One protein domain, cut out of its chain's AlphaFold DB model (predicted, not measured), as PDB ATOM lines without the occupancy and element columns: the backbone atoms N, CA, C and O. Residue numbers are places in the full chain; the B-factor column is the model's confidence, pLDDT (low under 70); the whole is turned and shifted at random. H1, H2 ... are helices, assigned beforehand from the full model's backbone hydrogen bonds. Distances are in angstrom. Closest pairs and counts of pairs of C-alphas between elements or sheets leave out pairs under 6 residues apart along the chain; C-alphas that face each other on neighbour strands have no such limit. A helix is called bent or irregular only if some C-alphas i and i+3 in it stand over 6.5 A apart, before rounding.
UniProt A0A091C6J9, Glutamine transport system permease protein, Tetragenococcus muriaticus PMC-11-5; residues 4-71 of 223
ATOM      1  N   TYR A   4      -8.340  34.275  -5.971       67.19
ATOM      2  CA  TYR A   4      -9.486  35.068  -5.514       67.19
ATOM      3  C   TYR A   4     -10.670  34.233  -4.982       67.19
ATOM      4  O   TYR A   4     -11.088  34.480  -3.850       67.19
ATOM      5  N   PRO A   5     -11.196  33.221  -5.706       69.81
ATOM      6  CA  PRO A   5     -12.309  32.410  -5.202       69.81
ATOM      7  C   PRO A   5     -11.943  31.592  -3.953       69.81
ATOM      8  O   PRO A   5     -12.785  31.384  -3.079       69.81
ATOM      9  N   VAL A   6     -10.685  31.161  -3.822       68.56
ATOM     10  CA  VAL A   6     -10.218  30.390  -2.659       68.56
ATOM     11  C   VAL A   6     -10.078  31.291  -1.432       68.56
ATOM     12  O   VAL A   6     -10.534  30.934  -0.346       68.56
ATOM     13  N   ILE A   7      -9.483  32.475  -1.604       70.56
ATOM     14  CA  ILE A   7      -9.331  33.461  -0.531       70.56
ATOM     15  C   ILE A   7     -10.702  33.998  -0.102       70.56
ATOM     16  O   ILE A   7     -10.973  34.062   1.093       70.56
ATOM     17  N   GLY A   8     -11.599  34.288  -1.049       69.94
ATOM     18  CA  GLY A   8     -12.976  34.707  -0.764       69.94
ATOM     19  C   GLY A   8     -13.750  33.676   0.063       69.94
ATOM     20  O   GLY A   8     -14.385  34.025   1.058       69.94
ATOM     21  N   TYR A   9     -13.616  32.385  -0.261       69.31
ATOM     22  CA  TYR A   9     -14.210  31.314   0.544       69.31
ATOM     23  C   TYR A   9     -13.628  31.247   1.968       69.31
ATOM     24  O   TYR A   9     -14.366  31.057   2.935       69.31
ATOM     25  N   ALA A  10     -12.313  31.420   2.126       69.44
ATOM     26  CA  ALA A  10     -11.669  31.421   3.439       69.44
ATOM     27  C   ALA A  10     -12.117  32.613   4.310       69.44
ATOM     28  O   ALA A  10     -12.356  32.432   5.508       69.44
ATOM     29  N   ILE A  11     -12.316  33.792   3.708       76.62
ATOM     30  CA  ILE A  11     -12.899  34.971   4.372       76.62
ATOM     31  C   ILE A  11     -14.330  34.673   4.834       76.62
ATOM     32  O   ILE A  11     -14.667  34.919   5.992       76.62
ATOM     33  N   ALA A  12     -15.155  34.059   3.978       68.38
ATOM     34  CA  ALA A  12     -16.525  33.671   4.326       68.38
ATOM     35  C   ALA A  12     -16.597  32.657   5.489       68.38
ATOM     36  O   ALA A  12     -17.567  32.644   6.245       68.38
ATOM     37  N   GLN A  13     -15.557  31.837   5.678       73.94
ATOM     38  CA  GLN A  13     -15.418  30.907   6.808       73.94
ATOM     39  C   GLN A  13     -14.828  31.555   8.076       73.94
ATOM     40  O   GLN A  13     -14.525  30.862   9.049       73.94
ATOM     41  N   GLY A  14     -14.674  32.882   8.090       70.75
ATOM     42  CA  GLY A  14     -14.225  33.643   9.253       70.75
ATOM     43  C   GLY A  14     -12.707  33.723   9.413       70.75
ATOM     44  O   GLY A  14     -12.240  34.020  10.514       70.75
ATOM     45  N   GLN A  15     -11.925  33.460   8.359       69.94
ATOM     46  CA  GLN A  15     -10.498  33.780   8.377       69.94
ATOM     47  C   GLN A  15     -10.264  35.268   8.102       69.94
ATOM     48  O   GLN A  15     -10.880  35.862   7.223       69.94
ATOM     49  N   GLU A  16      -9.337  35.864   8.849       70.00
ATOM     50  CA  GLU A  16      -9.008  37.293   8.799       70.00
ATOM     51  C   GLU A  16      -8.053  37.593   7.622       70.00
ATOM     52  O   GLU A  16      -6.887  37.944   7.806       70.00
ATOM     53  N   LEU A  17      -8.529  37.359   6.395       71.81
ATOM     54  CA  LEU A  17      -7.797  37.577   5.144       71.81
ATOM     55  C   LEU A  17      -8.383  38.781   4.387       71.81
ATOM     56  O   LEU A  17      -9.581  39.037   4.445       71.81
ATOM     57  N   GLU A  18      -7.548  39.514   3.652       61.34
ATOM     58  CA  GLU A  18      -7.963  40.609   2.764       61.34
ATOM     59  C   GLU A  18      -7.329  40.384   1.383       61.34
ATOM     60  O   GLU A  18      -6.208  39.880   1.289       61.34
ATOM     61  N   THR A  19      -8.032  40.744   0.304       65.62
ATOM     62  CA  THR A  19      -7.518  40.680  -1.076       65.62
ATOM     63  C   THR A  19      -7.180  42.094  -1.572       65.62
ATOM     64  O   THR A  19      -8.070  42.781  -2.070       65.62
ATOM     65  N   PRO A  20      -5.927  42.564  -1.435       60.47
ATOM     66  CA  PRO A  20      -5.552  43.949  -1.733       60.47
ATOM     67  C   PRO A  20      -5.275  44.237  -3.222       60.47
ATOM     68  O   PRO A  20      -4.827  45.333  -3.546       60.47
ATOM     69  N   ILE A  21      -5.486  43.269  -4.121       60.88
ATOM     70  CA  ILE A  21      -5.188  43.375  -5.560       60.88
ATOM     71  C   ILE A  21      -6.498  43.297  -6.353       60.88
ATOM     72  O   ILE A  21      -7.398  42.542  -5.974       60.88
ATOM     73  N   ASP A  22      -6.580  44.051  -7.456       59.94
ATOM     74  CA  ASP A  22      -7.690  43.983  -8.408       59.94
ATOM     75  C   ASP A  22      -7.910  42.542  -8.885       59.94
ATOM     76  O   ASP A  22      -6.962  41.802  -9.168       59.94
ATOM     77  N   ARG A  23      -9.182  42.137  -8.962       57.53
ATOM     78  CA  ARG A  23      -9.580  40.791  -9.380       57.53
ATOM     79  C   ARG A  23      -9.050  40.529 -10.790       57.53
ATOM     80  O   ARG A  23      -9.524  41.128 -11.753       57.53
ATOM     81  N   GLU A  24      -8.092  39.616 -10.927       56.31
ATOM     82  CA  GLU A  24      -7.769  39.070 -12.243       56.31
ATOM     83  C   GLU A  24      -8.909  38.137 -12.662       56.31
ATOM     84  O   GLU A  24      -9.377  37.314 -11.872       56.31
ATOM     85  N   THR A  25      -9.395  38.302 -13.893       54.12
ATOM     86  CA  THR A  25     -10.376  37.391 -14.486       54.12
ATOM     87  C   THR A  25      -9.787  35.990 -14.450       54.12
ATOM     88  O   THR A  25      -8.734  35.772 -15.049       54.12
ATOM     89  N   GLY A  26     -10.433  35.095 -13.696       57.31
ATOM     90  CA  GLY A  26      -9.920  33.758 -13.413       57.31
ATOM     91  C   GLY A  26      -9.471  33.028 -14.676       57.31
ATOM     92  O   GLY A  26     -10.109  33.135 -15.723       57.31
ATOM     93  N   GLY A  27      -8.354  32.318 -14.564       58.59
ATOM     94  CA  GLY A  27      -7.782  31.514 -15.632       58.59
ATOM     95  C   GLY A  27      -8.748  30.461 -16.174       58.59
ATOM     96  O   GLY A  27      -9.712  30.061 -15.522       58.59
ATOM     97  N   ASP A  28      -8.472  29.994 -17.390       65.06
ATOM     98  CA  ASP A  28      -9.255  28.938 -18.027       65.06
ATOM     99  C   ASP A  28      -9.121  27.624 -17.235       65.06
ATOM    100  O   ASP A  28      -8.055  27.000 -17.194       65.06
ATOM    101  N   TYR A  29     -10.214  27.178 -16.613       69.50
ATOM    102  CA  TYR A  29     -10.279  25.892 -15.920       69.50
ATOM    103  C   TYR A  29     -10.744  24.788 -16.874       69.50
ATOM    104  O   TYR A  29     -11.696  24.954 -17.633       69.50
ATOM    105  N   GLY A  30     -10.085  23.627 -16.816       77.31
ATOM    106  CA  GLY A  30     -10.418  22.466 -17.641       77.31
ATOM    107  C   GLY A  30     -10.660  21.211 -16.809       77.31
ATOM    108  O   GLY A  30      -9.879  20.886 -15.914       77.31
ATOM    109  N   PHE A  31     -11.714  20.466 -17.137       83.00
ATOM    110  CA  PHE A  31     -11.951  19.126 -16.604       83.00
ATOM    111  C   PHE A  31     -11.309  18.080 -17.528       83.00
ATOM    112  O   PHE A  31     -11.578  18.045 -18.728       83.00
ATOM    113  N   ALA A  32     -10.438  17.229 -16.981       84.31
ATOM    114  CA  ALA A  32      -9.709  16.224 -17.751       84.31
ATOM    115  C   ALA A  32      -9.921  14.813 -17.190       84.31
ATOM    116  O   ALA A  32      -9.817  14.582 -15.987       84.31
ATOM    117  N   VAL A  33     -10.135  13.847 -18.088       86.69
ATOM    118  CA  VAL A  33     -10.194  12.413 -17.763       86.69
ATOM    119  C   VAL A  33      -9.023  11.667 -18.394       86.69
ATOM    120  O   VAL A  33      -8.438  12.083 -19.398       86.69
ATOM    121  N   LYS A  34      -8.657  10.527 -17.804       84.38
ATOM    122  CA  LYS A  34      -7.566   9.691 -18.310       84.38
ATOM    123  C   LYS A  34      -7.930   9.127 -19.687       84.38
ATOM    124  O   LYS A  34      -8.991   8.534 -19.860       84.38
ATOM    125  N   LYS A  35      -7.026   9.258 -20.665       79.44
ATOM    126  CA  LYS A  35      -7.237   8.795 -22.050       79.44
ATOM    127  C   LYS A  35      -7.699   7.330 -22.089       79.44
ATOM    128  O   LYS A  35      -6.963   6.440 -21.670       79.44
ATOM    129  N   GLY A  36      -8.898   7.100 -22.626       80.62
ATOM    130  CA  GLY A  36      -9.509   5.772 -22.759       80.62
ATOM    131  C   GLY A  36     -10.319   5.291 -21.549       80.62
ATOM    132  O   GLY A  36     -10.808   4.167 -21.580       80.62
ATOM    133  N   GLN A  37     -10.474   6.106 -20.501       78.69
ATOM    134  CA  GLN A  37     -11.363   5.827 -19.371       78.69
ATOM    135  C   GLN A  37     -12.478   6.871 -19.299       78.69
ATOM    136  O   GLN A  37     -12.200   8.065 -19.359       78.69
ATOM    137  N   ASN A  38     -13.717   6.395 -19.140       79.56
ATOM    138  CA  ASN A  38     -14.926   7.183 -18.874       79.56
ATOM    139  C   ASN A  38     -15.082   8.429 -19.774       79.56
ATOM    140  O   ASN A  38     -15.176   9.545 -19.257       79.56
ATOM    141  N   PRO A  39     -15.100   8.271 -21.114       82.06
ATOM    142  CA  PRO A  39     -15.333   9.391 -22.032       82.06
ATOM    143  C   PRO A  39     -16.707  10.043 -21.813       82.06
ATOM    144  O   PRO A  39     -16.844  11.247 -21.995       82.06
ATOM    145  N   GLU A  40     -17.679   9.265 -21.325       87.69
ATOM    146  CA  GLU A  40     -19.011   9.718 -20.910       87.69
ATOM    147  C   GLU A  40     -18.985  10.859 -19.881       87.69
ATOM    148  O   GLU A  40     -19.841  11.733 -19.919       87.69
ATOM    149  N   LEU A  41     -17.978  10.921 -19.000       86.94
ATOM    150  CA  LEU A  41     -17.881  11.991 -18.002       86.94
ATOM    151  C   LEU A  41     -17.541  13.343 -18.629       86.94
ATOM    152  O   LEU A  41     -17.977  14.366 -18.112       86.94
ATOM    153  N   LEU A  42     -16.775  13.362 -19.725       85.69
ATOM    154  CA  LEU A  42     -16.512  14.605 -20.453       85.69
ATOM    155  C   LEU A  42     -17.777  15.102 -21.151       85.69
ATOM    156  O   LEU A  42     -18.045  16.299 -21.141       85.69
ATOM    157  N   GLU A  43     -18.547  14.188 -21.742       87.25
ATOM    158  CA  GLU A  43     -19.810  14.523 -22.405       87.25
ATOM    159  C   GLU A  43     -20.826  15.061 -21.396       87.25
ATOM    160  O   GLU A  43     -21.320  16.169 -21.574       87.25
ATOM    161  N   MET A  44     -21.042  14.344 -20.288       88.56
ATOM    162  CA  MET A  44     -21.948  14.770 -19.218       88.56
ATOM    163  C   MET A  44     -21.530  16.103 -18.589       88.56
ATOM    164  O   MET A  44     -22.386  16.924 -18.276       88.56
ATOM    165  N   PHE A  45     -20.227  16.329 -18.389       88.50
ATOM    166  CA  PHE A  45     -19.725  17.581 -17.823       88.50
ATOM    167  C   PHE A  45     -19.967  18.765 -18.764       88.50
ATOM    168  O   PHE A  45     -20.467  19.797 -18.327       88.50
ATOM    169  N   ASN A  46     -19.659  18.612 -20.055       89.25
ATOM    170  CA  ASN A  46     -19.871  19.671 -21.042       89.25
ATOM    171  C   ASN A  46     -21.363  19.954 -21.269       89.25
ATOM    172  O   ASN A  46     -21.743  21.112 -21.410       89.25
ATOM    173  N   GLU A  47     -22.208  18.917 -21.267       93.06
ATOM    174  CA  GLU A  47     -23.664  19.062 -21.357       93.06
ATOM    175  C   GLU A  47     -24.227  19.801 -20.135       93.06
ATOM    176  O   GLU A  47     -24.992  20.751 -20.288       93.06
ATOM    177  N   ALA A  48     -23.797  19.423 -18.926       87.62
ATOM    178  CA  ALA A  48     -24.210  20.091 -17.696       87.62
ATOM    179  C   ALA A  48     -23.739  21.552 -17.643       87.62
ATOM    180  O   ALA A  48     -24.510  22.424 -17.250       87.62
ATOM    181  N   LEU A  49     -22.504  21.835 -18.068       87.00
ATOM    182  CA  LEU A  49     -21.981  23.199 -18.124       87.00
ATOM    183  C   LEU A  49     -22.783  24.062 -19.104       87.00
ATOM    184  O   LEU A  49     -23.210  25.157 -18.751       87.00
ATOM    185  N   GLN A  50     -23.062  23.536 -20.298       87.81
ATOM    186  CA  GLN A  50     -23.851  24.237 -21.306       87.81
ATOM    187  C   GLN A  50     -25.292  24.488 -20.838       87.81
ATOM    188  O   GLN A  50     -25.865  25.540 -21.128       87.81
ATOM    189  N   GLU A  51     -25.880  23.550 -20.094       90.75
ATOM    190  CA  GLU A  51     -27.202  23.733 -19.498       90.75
ATOM    191  C   GLU A  51     -27.183  24.805 -18.398       90.75
ATOM    192  O   GLU A  51     -28.055  25.670 -18.408       90.75
ATOM    193  N   MET A  52     -26.177  24.821 -17.514       86.12
ATOM    194  CA  MET A  52     -26.035  25.852 -16.471       86.12
ATOM    195  C   MET A  52     -25.803  27.259 -17.041       86.12
ATOM    196  O   MET A  52     -26.326  28.236 -16.501       86.12
ATOM    197  N   GLU A  53     -25.038  27.379 -18.131       85.06
ATOM    198  CA  GLU A  53     -24.865  28.643 -18.860       85.06
ATOM    199  C   GLU A  53     -26.187  29.089 -19.505       85.06
ATOM    200  O   GLU A  53     -26.537  30.269 -19.483       85.06
ATOM    201  N   ARG A  54     -26.973  28.147 -20.043       87.94
ATOM    202  CA  ARG A  54     -28.269  28.429 -20.679       87.94
ATOM    203  C   ARG A  54     -29.345  28.838 -19.673       87.94
ATOM    204  O   ARG A  54     -30.196  29.668 -19.999       87.94
ATOM    205  N   THR A  55     -29.365  28.230 -18.489       87.81
ATOM    206  CA  THR A  55     -30.334  28.535 -17.427       87.81
ATOM    207  C   THR A  55     -29.969  29.791 -16.636       87.81
ATOM    208  O   THR A  55     -30.818  30.302 -15.904       87.81
ATOM    209  N   GLY A  56     -28.741  30.303 -16.790       84.56
ATOM    210  CA  GLY A  56     -28.204  31.396 -15.976       84.56
ATOM    211  C   GLY A  56     -27.933  30.985 -14.524       84.56
ATOM    212  O   GLY A  56     -27.667  31.832 -13.677       84.56
ATOM    213  N   GLU A  57     -28.015  29.686 -14.218       83.94
ATOM    214  CA  GLU A  57     -27.686  29.123 -12.906       83.94
ATOM    215  C   GLU A  57     -26.189  29.271 -12.616       83.94
ATOM    216  O   GLU A  57     -25.803  29.532 -11.478       83.94
ATOM    217  N   TYR A  58     -25.352  29.218 -13.660       80.25
ATOM    218  CA  TYR A  58     -23.927  29.520 -13.558       80.25
ATOM    219  C   TYR A  58     -23.677  30.922 -12.977       80.25
ATOM    220  O   TYR A  58     -22.978  31.057 -11.973       80.25
ATOM    221  N   ASP A  59     -24.321  31.954 -13.529       79.81
ATOM    222  CA  ASP A  59     -24.169  33.344 -13.074       79.81
ATOM    223  C   ASP A  59     -24.709  33.557 -11.647       79.81
ATOM    224  O   ASP A  59     -24.179  34.363 -10.879       79.81
ATOM    225  N   GLN A  60     -25.739  32.801 -11.249       81.62
ATOM    226  CA  GLN A  60     -26.282  32.822  -9.883       81.62
ATOM    227  C   GLN A  60     -25.323  32.196  -8.869       81.62
ATOM    228  O   GLN A  60     -25.143  32.722  -7.772       81.62
ATOM    229  N   ILE A  61     -24.678  31.087  -9.230       77.19
ATOM    230  CA  ILE A  61     -23.659  30.459  -8.388       77.19
ATOM    231  C   ILE A  61     -22.463  31.405  -8.269       77.19
ATOM    232  O   ILE A  61     -22.020  31.687  -7.156       77.19
ATOM    233  N   VAL A  62     -21.986  31.965  -9.383       73.50
ATOM    234  CA  VAL A  62     -20.857  32.905  -9.374       73.50
ATOM    235  C   VAL A  62     -21.170  34.124  -8.507       73.50
ATOM    236  O   VAL A  62     -20.393  34.418  -7.608       73.50
ATOM    237  N   SER A  63     -22.320  34.782  -8.675       73.44
ATOM    238  CA  SER A  63     -22.703  35.912  -7.811       73.44
ATOM    239  C   SER A  63     -22.795  35.516  -6.333       73.44
ATOM    240  O   SER A  63     -22.221  36.195  -5.485       73.44
ATOM    241  N   SER A  64     -23.397  34.370  -6.001       73.19
ATOM    242  CA  SER A  64     -23.536  33.930  -4.602       73.19
ATOM    243  C   SER A  64     -22.207  33.692  -3.870       73.19
ATOM    244  O   SER A  64     -22.151  33.839  -2.650       73.19
ATOM    245  N   TYR A  65     -21.138  33.348  -4.596       66.06
ATOM    246  CA  TYR A  65     -19.815  33.084  -4.021       66.06
ATOM    247  C   TYR A  65     -18.784  34.189  -4.297       66.06
ATOM    248  O   TYR A  65     -17.730  34.195  -3.660       66.06
ATOM    249  N   VAL A  66     -19.059  35.116  -5.224       64.00
ATOM    250  CA  VAL A  66     -18.088  36.119  -5.704       64.00
ATOM    251  C   VAL A  66     -18.575  37.573  -5.540       64.00
ATOM    252  O   VAL A  66     -17.735  38.474  -5.480       64.00
ATOM    253  N   GLU A  67     -19.880  37.856  -5.423       55.34
ATOM    254  CA  GLU A  67     -20.396  39.243  -5.322       55.34
ATOM    255  C   GLU A  67     -20.500  39.812  -3.895       55.34
ATOM    256  O   GLU A  67     -20.558  41.029  -3.740       55.34
ATOM    257  N   ASP A  68     -20.428  39.014  -2.827       44.88
ATOM    258  CA  ASP A  68     -20.753  39.514  -1.475       44.88
ATOM    259  C   ASP A  68     -19.546  40.060  -0.676       44.88
ATOM    260  O   ASP A  68     -19.340  39.771   0.502       44.88
ATOM    261  N   SER A  69     -18.694  40.866  -1.320       47.34
ATOM    262  CA  SER A  69     -17.605  41.606  -0.641       47.34
ATOM    263  C   SER A  69     -17.492  43.082  -1.044       47.34
ATOM    264  O   SER A  69     -16.668  43.810  -0.491       47.34
ATOM    265  N   ASP A  70     -18.358  43.570  -1.934       40.91
ATOM    266  CA  ASP A  70     -18.253  44.910  -2.534       40.91
ATOM    267  C   ASP A  70     -18.833  46.061  -1.684       40.91
ATOM    268  O   ASP A  70     -19.022  47.175  -2.172       40.91
ATOM    269  N   SER A  71     -19.102  45.865  -0.389       34.84
ATOM    270  CA  SER A  71     -19.679  46.935   0.447       34.84
ATOM    271  C   SER A  71     -19.054  47.099   1.833       34.84
ATOM    272  O   SER A  71     -19.736  47.352   2.823       34.84
TER     273      SER A  71
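AT A GLANCE: This is residues 4 to 71 of the 223 residues of the protein "Glutamine transport system permease protein" of Tetragenococcus muriaticus PMC-11-5 (UniProt A0A091C6J9). A loose, open frame of three helices and one long link: H2, the longest helix, meets the short helix H3 near their ends in a corner that is about perpendicular, and the end of H3 reaches the start of another short helix, H1. Residues 13 to 38, a long stretch with no named element, run from the end of H1 to the start of H2, and at that far end residues 34 to 40 stick out, of which 39 and 40 belong to H2. The printed part has 68 residues, with three named helices in the order H1, H2, H3 along the chain and no named strand; the class is all helix. The whole is loose, with a radius of gyration of the C-alphas of 15.8 A, and elongated, spanning 45 by 27 by 22 A.

HOW THE PARTS SIT: H2, residues 39 to 55, and H3, residues 57 to 66, are close but not clearly touching, with 2 pairs of C-alphas within 8 A. Their closest C-alphas, those of Met 52 and Tyr 58, are 5.1 A apart. Their lines are about perpendicular, at 82 degrees, and their centres are 16.9 A apart. H3 touches H1, residues 4 to 12, with 5 pairs of C-alphas within 8 A. The closest C-alphas of these two helices are those of Pro 5 and Val 66, 6.9 A apart. H1 and H3 run the same way at a steep tilt of 64 degrees, with their centres 14.0 A apart. H1 and H2 are apart. In H1, H2 and H3 every pair of O of residue i and N of residue i+4 is within hydrogen-bond range.

IN THESE COORDINATES: H2 has 17 residues, from Pro 39, with its C-alpha at (-15.333, 9.391, -22.032), to Thr 55, and measures 24.8 A from first to last C-alpha. H3 has 10 residues, from Glu 57 to Val 66, and measures 13.9 A; C-alpha 66 is at (-18.088, 36.119, -5.704). H1 has 9 residues, from Tyr 4, with its C-alpha at (-9.486, 35.068, -5.514), to Ala 12, and measures 12.2 A. No helix is bent.

THE WHOLE: The two C-alphas farthest apart are those of Gly 36 and Ser 71, at 48.3 A, while the C-alphas of Tyr 4 and Ser 71, the first and last printed residues, are 16.7 A apart. The printed part has no cut. The link from H1 to H2, of 26 residues, is long, and its C-alphas lie 9 to 27 A from the mean of the C-alphas of the printed part. The link from H2 to H3, of 1 residue, is tight. The mean pLDDT of the printed part is 73.5, and 27 residues are under 70, among them residues 18 to 29 and residues 65 to 71.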